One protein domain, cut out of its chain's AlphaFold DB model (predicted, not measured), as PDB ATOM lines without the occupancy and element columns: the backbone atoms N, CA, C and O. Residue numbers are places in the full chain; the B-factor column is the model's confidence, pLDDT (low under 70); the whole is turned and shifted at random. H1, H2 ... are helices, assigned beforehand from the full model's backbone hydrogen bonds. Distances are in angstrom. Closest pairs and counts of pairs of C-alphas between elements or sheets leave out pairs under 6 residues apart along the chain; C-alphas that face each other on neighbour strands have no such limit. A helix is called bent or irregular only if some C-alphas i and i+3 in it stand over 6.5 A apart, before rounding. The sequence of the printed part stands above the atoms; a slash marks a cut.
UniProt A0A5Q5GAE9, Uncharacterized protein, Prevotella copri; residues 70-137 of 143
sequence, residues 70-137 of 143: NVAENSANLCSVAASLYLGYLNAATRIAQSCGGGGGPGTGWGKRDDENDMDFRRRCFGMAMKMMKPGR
ATOM      1  N   ASN A  70      75.498 -16.161  -3.538       82.62
ATOM      2  CA  ASN A  70      76.876 -15.677  -3.672       82.62
ATOM      3  C   ASN A  70      77.861 -16.785  -4.084       82.62
ATOM      4  O   ASN A  70      78.768 -16.555  -4.884       82.62
ATOM      5  N   VAL A  71      77.701 -17.991  -3.535       88.06
ATOM      6  CA  VAL A  71      78.548 -19.149  -3.858       88.06
ATOM      7  C   VAL A  71      78.255 -19.667  -5.268       88.06
ATOM      8  O   VAL A  71      79.197 -19.983  -5.999       88.06
ATOM      9  N   ALA A  72      76.985 -19.727  -5.662       88.00
ATOM     10  CA  ALA A  72      76.574 -20.161  -6.992       88.00
ATOM     11  C   ALA A  72      77.076 -19.227  -8.098       88.00
ATOM     12  O   ALA A  72      77.584 -19.693  -9.120       88.00
ATOM     13  N   GLU A  73      76.973 -17.917  -7.881       84.62
ATOM     14  CA  GLU A  73      77.384 -16.924  -8.869       84.62
ATOM     15  C   GLU A  73      78.902 -16.749  -8.900       84.62
ATOM     16  O   GLU A  73      79.498 -16.676  -9.979       84.62
ATOM     17  N   ASN A  74      79.556 -16.686  -7.730       86.50
ATOM     18  CA  ASN A  74      80.954 -16.270  -7.678       86.50
ATOM     19  C   ASN A  74      81.756 -16.753  -6.450       86.50
ATOM     20  O   ASN A  74      82.441 -15.975  -5.777       86.50
ATOM     21  N   SER A  75      81.718 -18.060  -6.174       89.19
ATOM     22  CA  SER A  75      82.460 -18.684  -5.062       89.19
ATOM     23  C   SER A  75      83.964 -18.376  -5.037       89.19
ATOM     24  O   SER A  75      84.515 -18.105  -3.968       89.19
ATOM     25  N   ALA A  76      84.641 -18.380  -6.189       90.56
ATOM     26  CA  ALA A  76      86.087 -18.162  -6.260       90.56
ATOM     27  C   ALA A  76      86.486 -16.736  -5.847       90.56
ATOM     28  O   ALA A  76      87.404 -16.557  -5.039       90.56
ATOM     29  N   ASN A  77      85.780 -15.713  -6.345       92.31
ATOM     30  CA  ASN A  77      86.063 -14.336  -5.947       92.31
ATOM     31  C   ASN A  77      85.627 -14.074  -4.502       92.31
ATOM     32  O   ASN A  77      86.366 -13.416  -3.776       92.31
ATOM     33  N   LEU A  78      84.517 -14.664  -4.033       93.19
ATOM     34  CA  LEU A  78      84.114 -14.597  -2.623       93.19
ATOM     35  C   LEU A  78      85.231 -15.100  -1.691       93.19
ATOM     36  O   LEU A  78      85.619 -14.401  -0.751       93.19
ATOM     37  N   CYS A  79      85.789 -16.279  -1.980       94.44
ATOM     38  CA  CYS A  79      86.919 -16.833  -1.234       94.44
ATOM     39  C   CYS A  79      88.169 -15.950  -1.343       94.44
ATOM     40  O   CYS A  79      88.877 -15.771  -0.353       94.44
ATOM     41  N   SER A  80      88.425 -15.357  -2.511       95.44
ATOM     42  CA  SER A  80      89.588 -14.489  -2.739       95.44
ATOM     43  C   SER A  80      89.499 -13.173  -1.959       95.44
ATOM     44  O   SER A  80      90.491 -12.734  -1.370       95.44
ATOM     45  N   VAL A  81      88.310 -12.564  -1.879       96.62
ATOM     46  CA  VAL A  81      88.056 -11.380  -1.040       96.62
ATOM     47  C   VAL A  81      88.216 -11.746   0.435       96.62
ATOM     48  O   VAL A  81      88.933 -11.053   1.156       96.62
ATOM     49  N   ALA A  82      87.622 -12.856   0.887       96.88
ATOM     50  CA  ALA A  82      87.731 -13.308   2.275       96.88
ATOM     51  C   ALA A  82      89.186 -13.603   2.681       96.88
ATOM     52  O   ALA A  82      89.632 -13.159   3.739       96.88
ATOM     53  N   ALA A  83      89.949 -14.291   1.829       97.38
ATOM     54  CA  ALA A  83      91.364 -14.564   2.059       97.38
ATOM     55  C   ALA A  83      92.192 -13.271   2.098       97.38
ATOM     56  O   ALA A  83      93.013 -13.094   2.996       97.38
ATOM     57  N   SER A  84      91.934 -12.331   1.184       97.81
ATOM     58  CA  SER A  84      92.606 -11.027   1.179       97.81
ATOM     59  C   SER A  84      92.323 -10.234   2.459       97.81
ATOM     60  O   SER A  84      93.239  -9.649   3.030       97.81
ATOM     61  N   LEU A  85      91.082 -10.257   2.957       98.12
ATOM     62  CA  LEU A  85      90.706  -9.629   4.229       98.12
ATOM     63  C   LEU A  85      91.403 -10.275   5.429       98.12
ATOM     64  O   LEU A  85      91.826  -9.563   6.338       98.12
ATOM     65  N   TYR A  86      91.525 -11.601   5.430       98.00
ATOM     66  CA  TYR A  86      92.204 -12.345   6.489       98.00
ATOM     67  C   TYR A  86      93.713 -12.051   6.515       98.00
ATOM     68  O   TYR A  86      94.295 -11.904   7.584       98.00
ATOM     69  N   LEU A  87      94.335 -11.900   5.343       97.06
ATOM     70  CA  LEU A  87      95.758 -11.572   5.199       97.06
ATOM     71  C   LEU A  87      96.068 -10.072   5.370       97.06
ATOM     72  O   LEU A  87      97.231  -9.680   5.315       97.06
ATOM     73  N   GLY A  88      95.052  -9.221   5.554       96.31
ATOM     74  CA  GLY A  88      95.224  -7.768   5.674       96.31
ATOM     75  C   GLY A  88      95.443  -7.037   4.342       96.31
ATOM     76  O   GLY A  88      95.727  -5.842   4.324       96.31
ATOM     77  N   TYR A  89      95.264  -7.708   3.202       97.12
ATOM     78  CA  TYR A  89      95.383  -7.128   1.860       97.12
ATOM     79  C   TYR A  89      94.106  -6.374   1.458       97.12
ATOM     80  O   TYR A  89      93.430  -6.720   0.488       97.12
ATOM     81  N   LEU A  90      93.757  -5.324   2.209       96.19
ATOM     82  CA  LEU A  90      92.455  -4.648   2.100       96.19
ATOM     83  C   LEU A  90      92.212  -4.049   0.707       96.19
ATOM     84  O   LEU A  90      91.134  -4.207   0.141       96.19
ATOM     85  N   ASN A  91      93.236  -3.432   0.110       94.56
ATOM     86  CA  ASN A  91      93.144  -2.878  -1.243       94.56
ATOM     87  C   ASN A  91      92.905  -3.965  -2.302       94.56
ATOM     88  O   ASN A  91      92.163  -3.734  -3.256       94.56
ATOM     89  N   ALA A  92      93.514  -5.146  -2.143       96.06
ATOM     90  CA  ALA A  92      93.272  -6.276  -3.037       96.06
ATOM     91  C   ALA A  92      91.835  -6.791  -2.869       96.06
ATOM     92  O   ALA A  92      91.132  -6.962  -3.862       96.06
ATOM     93  N   ALA A  93      91.369  -6.928  -1.622       96.88
ATOM     94  CA  ALA A  93      89.995  -7.315  -1.316       96.88
ATOM     95  C   ALA A  93      88.972  -6.372  -1.977       96.88
ATOM     96  O   ALA A  93      88.048  -6.837  -2.644       96.88
ATOM     97  N   THR A  94      89.161  -5.052  -1.862       95.19
ATOM     98  CA  THR A  94      88.287  -4.059  -2.506       95.19
ATOM     99  C   THR A  94      88.327  -4.154  -4.027       95.19
ATOM    100  O   THR A  94      87.269  -4.126  -4.653       95.19
ATOM    101  N   ARG A  95      89.508  -4.310  -4.639       95.06
ATOM    102  CA  ARG A  95      89.633  -4.421  -6.102       95.06
ATOM    103  C   ARG A  95      88.912  -5.649  -6.658       95.06
ATOM    104  O   ARG A  95      88.203  -5.524  -7.652       95.06
ATOM    105  N   ILE A  96      89.062  -6.804  -6.009       94.12
ATOM    106  CA  ILE A  96      88.388  -8.047  -6.415       94.12
ATOM    107  C   ILE A  96      86.867  -7.905  -6.255       94.12
ATOM    108  O   ILE A  96      86.106  -8.291  -7.139       94.12
ATOM    109  N   ALA A  97      86.400  -7.305  -5.156       93.38
ATOM    110  CA  ALA A  97      84.974  -7.053  -4.966       93.38
ATOM    111  C   ALA A  97      84.402  -6.122  -6.057       93.38
ATOM    112  O   ALA A  97      83.348  -6.404  -6.623       93.38
ATOM    113  N   GLN A  98      85.125  -5.052  -6.406       93.38
ATOM    114  CA  GLN A  98      84.740  -4.114  -7.467       93.38
ATOM    115  C   GLN A  98      84.686  -4.765  -8.852       93.38
ATOM    116  O   GLN A  98      83.761  -4.487  -9.612       93.38
ATOM    117  N   SER A  99      85.630  -5.656  -9.183       90.88
ATOM    118  CA  SER A  99      85.618  -6.359 -10.476       90.88
ATOM    119  C   SER A  99      84.414  -7.285 -10.642       90.88
ATOM    120  O   SER A  99      84.110  -7.695 -11.757       90.88
ATOM    121  N   CYS A 100      83.718  -7.598  -9.549       87.00
ATOM    122  CA  CYS A 100      82.517  -8.423  -9.537       87.00
ATOM    123  C   CYS A 100      81.218  -7.603  -9.412       87.00
ATOM    124  O   CYS A 100      80.174  -8.166  -9.098       87.00
ATOM    125  N   GLY A 101      81.272  -6.279  -9.610       86.75
ATOM    126  CA  GLY A 101      80.115  -5.380  -9.483       86.75
ATOM    127  C   GLY A 101      79.787  -4.953  -8.047       86.75
ATOM    128  O   GLY A 101      78.859  -4.171  -7.830       86.75
ATOM    129  N   GLY A 102      80.554  -5.434  -7.067       90.25
ATOM    130  CA  GLY A 102      80.476  -5.014  -5.675       90.25
ATOM    131  C   GLY A 102      81.367  -3.808  -5.369       90.25
ATOM    132  O   GLY A 102      81.633  -2.950  -6.216       90.25
ATOM    133  N   GLY A 103      81.847  -3.730  -4.131       89.94
ATOM    134  CA  GLY A 103      82.791  -2.709  -3.696       89.94
ATOM    135  C   GLY A 103      82.782  -2.471  -2.191       89.94
ATOM    136  O   GLY A 103      82.445  -3.343  -1.395       89.94
ATOM    137  N   GLY A 104      83.184  -1.265  -1.792       90.19
ATOM    138  CA  GLY A 104      83.343  -0.912  -0.387       90.19
ATOM    139  C   GLY A 104      84.607  -1.506   0.230       90.19
ATOM    140  O   GLY A 104      85.562  -1.883  -0.454       90.19
ATOM    141  N   GLY A 105      84.630  -1.552   1.553       91.06
ATOM    142  CA  GLY A 105      85.765  -2.059   2.296       91.06
ATOM    143  C   GLY A 105      85.431  -2.212   3.771       91.06
ATOM    144  O   GLY A 105      84.420  -1.687   4.239       91.06
ATOM    145  N   PRO A 106      86.289  -2.911   4.517       91.62
ATOM    146  CA  PRO A 106      86.053  -3.186   5.927       91.62
ATOM    147  C   PRO A 106      86.169  -1.961   6.851       91.62
ATOM    148  O   PRO A 106      85.860  -2.071   8.035       91.62
ATOM    149  N   GLY A 107      86.622  -0.817   6.330       87.94
ATOM    150  CA  GLY A 107      86.947   0.374   7.112       87.94
ATOM    151  C   GLY A 107      88.373   0.351   7.672       87.94
ATOM    152  O   GLY A 107      89.186  -0.515   7.345       87.94
ATOM    153  N   THR A 108      88.687   1.345   8.501       87.56
ATOM    154  CA  THR A 108      89.981   1.471   9.185       87.56
ATOM    155  C   THR A 108      90.098   0.473  10.336       87.56
ATOM    156  O   THR A 108      89.110   0.187  11.009       87.56
ATOM    157  N   GLY A 109      91.309  -0.023  10.601       91.00
ATOM    158  CA  GLY A 109      91.565  -0.939  11.722       91.00
ATOM    159  C   GLY A 109      91.111  -2.381  11.478       91.00
ATOM    160  O   GLY A 109      90.908  -3.133  12.430       91.00
ATOM    161  N   TRP A 110      90.926  -2.788  10.218       96.25
ATOM    162  CA  TRP A 110      90.611  -4.179   9.910       96.25
ATOM    163  C   TRP A 110      91.815  -5.094  10.146       96.25
ATOM    164  O   TRP A 110      92.871  -4.927   9.543       96.25
ATOM    165  N   GLY A 111      91.608  -6.101  10.981       96.19
ATOM    166  CA  GLY A 111      92.565  -7.150  11.305       96.19
ATOM    167  C   GLY A 111      91.960  -8.076  12.352       96.19
ATOM    168  O   GLY A 111      90.851  -7.815  12.837       96.19
ATOM    169  N   LYS A 112      92.659  -9.165  12.676       97.25
ATOM    170  CA  LYS A 112      92.290 -10.046  13.786       97.25
ATOM    171  C   LYS A 112      92.409  -9.279  15.106       97.25
ATOM    172  O   LYS A 112      93.373  -8.538  15.280       97.25
ATOM    173  N   ARG A 113      91.445  -9.448  16.013       95.75
ATOM    174  CA  ARG A 113      91.499  -8.849  17.360       95.75
ATOM    175  C   ARG A 113      92.213  -9.780  18.340       95.75
ATOM    176  O   ARG A 113      92.234 -10.991  18.121       95.75
ATOM    177  N   ASP A 114      92.746  -9.226  19.424       95.56
ATOM    178  CA  ASP A 114      93.473 -10.000  20.442       95.56
ATOM    179  C   ASP A 114      92.577 -11.023  21.159       95.56
ATOM    180  O   ASP A 114      93.028 -12.113  21.509       95.56
ATOM    181  N   ASP A 115      91.294 -10.698  21.326       95.19
ATOM    182  CA  ASP A 115      90.267 -11.533  21.955       95.19
ATOM    183  C   ASP A 115      89.548 -12.478  20.972       95.19
ATOM    184  O   ASP A 115      88.735 -13.311  21.377       95.19
ATOM    185  N   GLU A 116      89.841 -12.382  19.674       96.00
ATOM    186  CA  GLU A 116      89.174 -13.150  18.624       96.00
ATOM    187  C   GLU A 116      89.984 -14.405  18.278       96.00
ATOM    188  O   GLU A 116      91.179 -14.346  17.980       96.00
ATOM    189  N   ASN A 117      89.349 -15.579  18.266       96.25
ATOM    190  CA  ASN A 117      90.024 -16.782  17.777       96.25
ATOM    191  C   ASN A 117      90.129 -16.781  16.239       96.25
ATOM    192  O   ASN A 117      89.447 -16.048  15.526       96.25
ATOM    193  N   ASP A 118      91.007 -17.630  15.706       95.69
ATOM    194  CA  ASP A 118      91.310 -17.659  14.273       95.69
ATOM    195  C   ASP A 118      90.096 -17.999  13.387       95.69
ATOM    196  O   ASP A 118      89.890 -17.408  12.326       95.69
ATOM    197  N   MET A 119      89.246 -18.923  13.842       94.38
ATOM    198  CA  MET A 119      88.058 -19.327  13.092       94.38
ATOM    199  C   MET A 119      86.988 -18.237  13.076       94.38
ATOM    200  O   MET A 119      86.324 -18.062  12.053       94.38
ATOM    201  N   ASP A 120      86.842 -17.480  14.158       96.88
ATOM    202  CA  ASP A 120      85.916 -16.353  14.221       96.88
ATOM    203  C   ASP A 120      86.383 -15.203  13.331       96.88
ATOM    204  O   ASP A 120      85.575 -14.651  12.577       96.88
ATOM    205  N   PHE A 121      87.693 -14.949  13.270       97.94
ATOM    206  CA  PHE A 121      88.228 -13.979  12.322       97.94
ATOM    207  C   PHE A 121      87.990 -14.398  10.865       97.94
ATOM    208  O   PHE A 121      87.545 -13.587  10.048       97.94
ATOM    209  N   ARG A 122      88.197 -15.679  10.527       97.12
ATOM    210  CA  ARG A 122      87.873 -16.215   9.190       97.12
ATOM    211  C   ARG A 122      86.390 -16.053   8.859       97.12
ATOM    212  O   ARG A 122      86.064 -15.603   7.762       97.12
ATOM    213  N   ARG A 123      85.489 -16.355   9.801       95.56
ATOM    214  CA  ARG A 123      84.038 -16.145   9.629       95.56
ATOM    215  C   ARG A 123      83.710 -14.675   9.391       95.56
ATOM    216  O   ARG A 123      82.934 -14.368   8.488       95.56
ATOM    217  N   ARG A 124      84.329 -13.760  10.140       96.94
ATOM    218  CA  ARG A 124      84.157 -12.314   9.959       96.94
ATOM    219  C   ARG A 124      84.679 -11.838   8.601       96.94
ATOM    220  O   ARG A 124      84.029 -11.006   7.968       96.94
ATOM    221  N   CYS A 125      85.784 -12.404   8.113       97.81
ATOM    222  CA  CYS A 125      86.296 -12.156   6.764       97.81
ATOM    223  C   CYS A 125      85.327 -12.633   5.679       97.81
ATOM    224  O   CYS A 125      85.031 -11.865   4.770       97.81
ATOM    225  N   PHE A 126      84.762 -13.837   5.801       95.31
ATOM    226  CA  PHE A 126      83.722 -14.322   4.884       95.31
ATOM    227  C   PHE A 126      82.457 -13.458   4.924       95.31
ATOM    228  O   PHE A 126      81.921 -13.095   3.880       95.31
ATOM    229  N   GLY A 127      82.003 -13.072   6.118       94.12
ATOM    230  CA  GLY A 127      80.848 -12.190   6.289       94.12
ATOM    231  C   GLY A 127      81.046 -10.823   5.636       94.12
ATOM    232  O   GLY A 127      80.137 -10.302   4.991       94.12
ATOM    233  N   MET A 128      82.242 -10.246   5.763       96.00
ATOM    234  CA  MET A 128      82.585  -8.995   5.094       96.00
ATOM    235  C   MET A 128      82.749  -9.175   3.584       96.00
ATOM    236  O   MET A 128      82.254  -8.344   2.832       96.00
ATOM    237  N   ALA A 129      83.355 -10.274   3.131       95.12
ATOM    238  CA  ALA A 129      83.456 -10.590   1.713       95.12
ATOM    239  C   ALA A 129      82.072 -10.669   1.059       95.12
ATOM    240  O   ALA A 129      81.861 -10.022   0.042       95.12
ATOM    241  N   MET A 130      81.098 -11.342   1.686       92.44
ATOM    242  CA  MET A 130      79.710 -11.351   1.205       92.44
ATOM    243  C   MET A 130      79.129  -9.937   1.106       92.44
ATOM    244  O   MET A 130      78.506  -9.602   0.108       92.44
ATOM    245  N   LYS A 131      79.353  -9.074   2.108       91.81
ATOM    246  CA  LYS A 131      78.881  -7.677   2.063       91.81
ATOM    247  C   LYS A 131      79.523  -6.881   0.928       91.81
ATOM    248  O   LYS A 131      78.825  -6.124   0.267       91.81
ATOM    249  N   MET A 132      80.826  -7.049   0.717       92.88
ATOM    250  CA  MET A 132      81.576  -6.352  -0.331       92.88
ATOM    251  C   MET A 132      81.240  -6.871  -1.733       92.88
ATOM    252  O   MET A 132      81.300  -6.113  -2.693       92.88
ATOM    253  N   MET A 133      80.891  -8.153  -1.855       90.12
ATOM    254  CA  MET A 133      80.519  -8.811  -3.111       90.12
ATOM    255  C   MET A 133      79.087  -8.508  -3.554       90.12
ATOM    256  O   MET A 133      78.775  -8.689  -4.728       90.12
ATOM    257  N   LYS A 134      78.214  -8.038  -2.649       86.31
ATOM    258  CA  LYS A 134      76.868  -7.604  -3.034       86.31
ATOM    259  C   LYS A 134      76.972  -6.460  -4.044       86.31
ATOM    260  O   LYS A 134      77.716  -5.510  -3.777       86.31
ATOM    261  N   PRO A 135      76.216  -6.509  -5.157       74.56
ATOM    262  CA  PRO A 135      76.145  -5.402  -6.093       74.56
ATOM    263  C   PRO A 135      75.822  -4.127  -5.329       74.56
ATOM    264  O   PRO A 135      74.807  -4.031  -4.630       74.56
ATOM    265  N   GLY A 136      76.718  -3.149  -5.404       60.06
ATOM    266  CA  GLY A 136      76.453  -1.876  -4.769       60.06
ATOM    267  C   GLY A 136      75.225  -1.267  -5.438       60.06
ATOM    268  O   GLY A 136      75.224  -1.067  -6.652       60.06
ATOM    269  N   ARG A 137      74.234  -0.822  -4.651       47.22
ATOM    270  CA  ARG A 137      73.603   0.463  -4.975       47.22
ATOM    271  C   ARG A 137      74.762   1.446  -4.964       47.22
ATOM    272  O   ARG A 137      75.062   2.003  -3.911       47.22
TER     273      ARG A 137
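What this domain is: This is residues 70 to 137 of the 143 residues of an uncharacterized protein of Prevotella copri (UniProt A0A5Q5GAE9). Look for a helical hairpin, H1 folding back into H2, with a third helix, H3, lying over it, mostly over H1 and meeting H2 with its last residues. A long link without a named element, residues 100 to 117, returns from the end of H2 to the beginning of H3. The printed part has 68 residues with three named helices, in the order H1, H2, H3, and no named strand; its class is all helix. It is compact, with a radius of gyration of the C-alphas of 11.2 A, and spans 33 by 24 by 18 A.

How they stand to each other: Begin with H1, residues 70 to 86, which has a kink of 63 degrees near residue 77 and is irregular: C-alphas 73 and 76 are 9.2 A apart. It touches H2, residues 90 to 99, in a hairpin at a shallow tilt of 18 degrees, opposite ways; their closest C-alphas, of Val 81 and Ala 93, are 4.5 A apart. H1 also touches H3, residues 118 to 133, at a steep tilt of 54 degrees, opposite ways, closest at the C-alphas of Ala 82 and Cys 125, 4.9 A apart. H3 touches H2 with residues 129 to 133 alone, the same way at a tilt of 37 degrees, only just steep; the closest C-alphas, of Ala 97 and Met 133, are 5.1 A apart. The helix packing is mostly crossed, but only just, with 1 of 3 pairs at a shallow tilt. In H2 and H3 every O i to N i+4 pair is within hydrogen-bond range; in H1, 11 of 13 are.

Where its parts are: Find C-alpha 70 at (76.876, -15.677, -3.672), where H1 begins; it measures 18.7 A to C-alpha 86. H2 measures 14.4 A from C-alpha 90 to C-alpha 99. H3 runs 22.3 A from C-alpha 118 at (91.310, -17.659, 14.273) to C-alpha 133 at (80.519, -8.811, -3.111).

The domain as a whole: The two C-alphas farthest apart, of Glu 73 and Asp 114, are 34.1 A apart. The printed part has no cut; the link from H1 to H2 is tight and that from H2 to H3 is long. Mean pLDDT of the printed part is 92.0, and residues 136 to 137 are under 70.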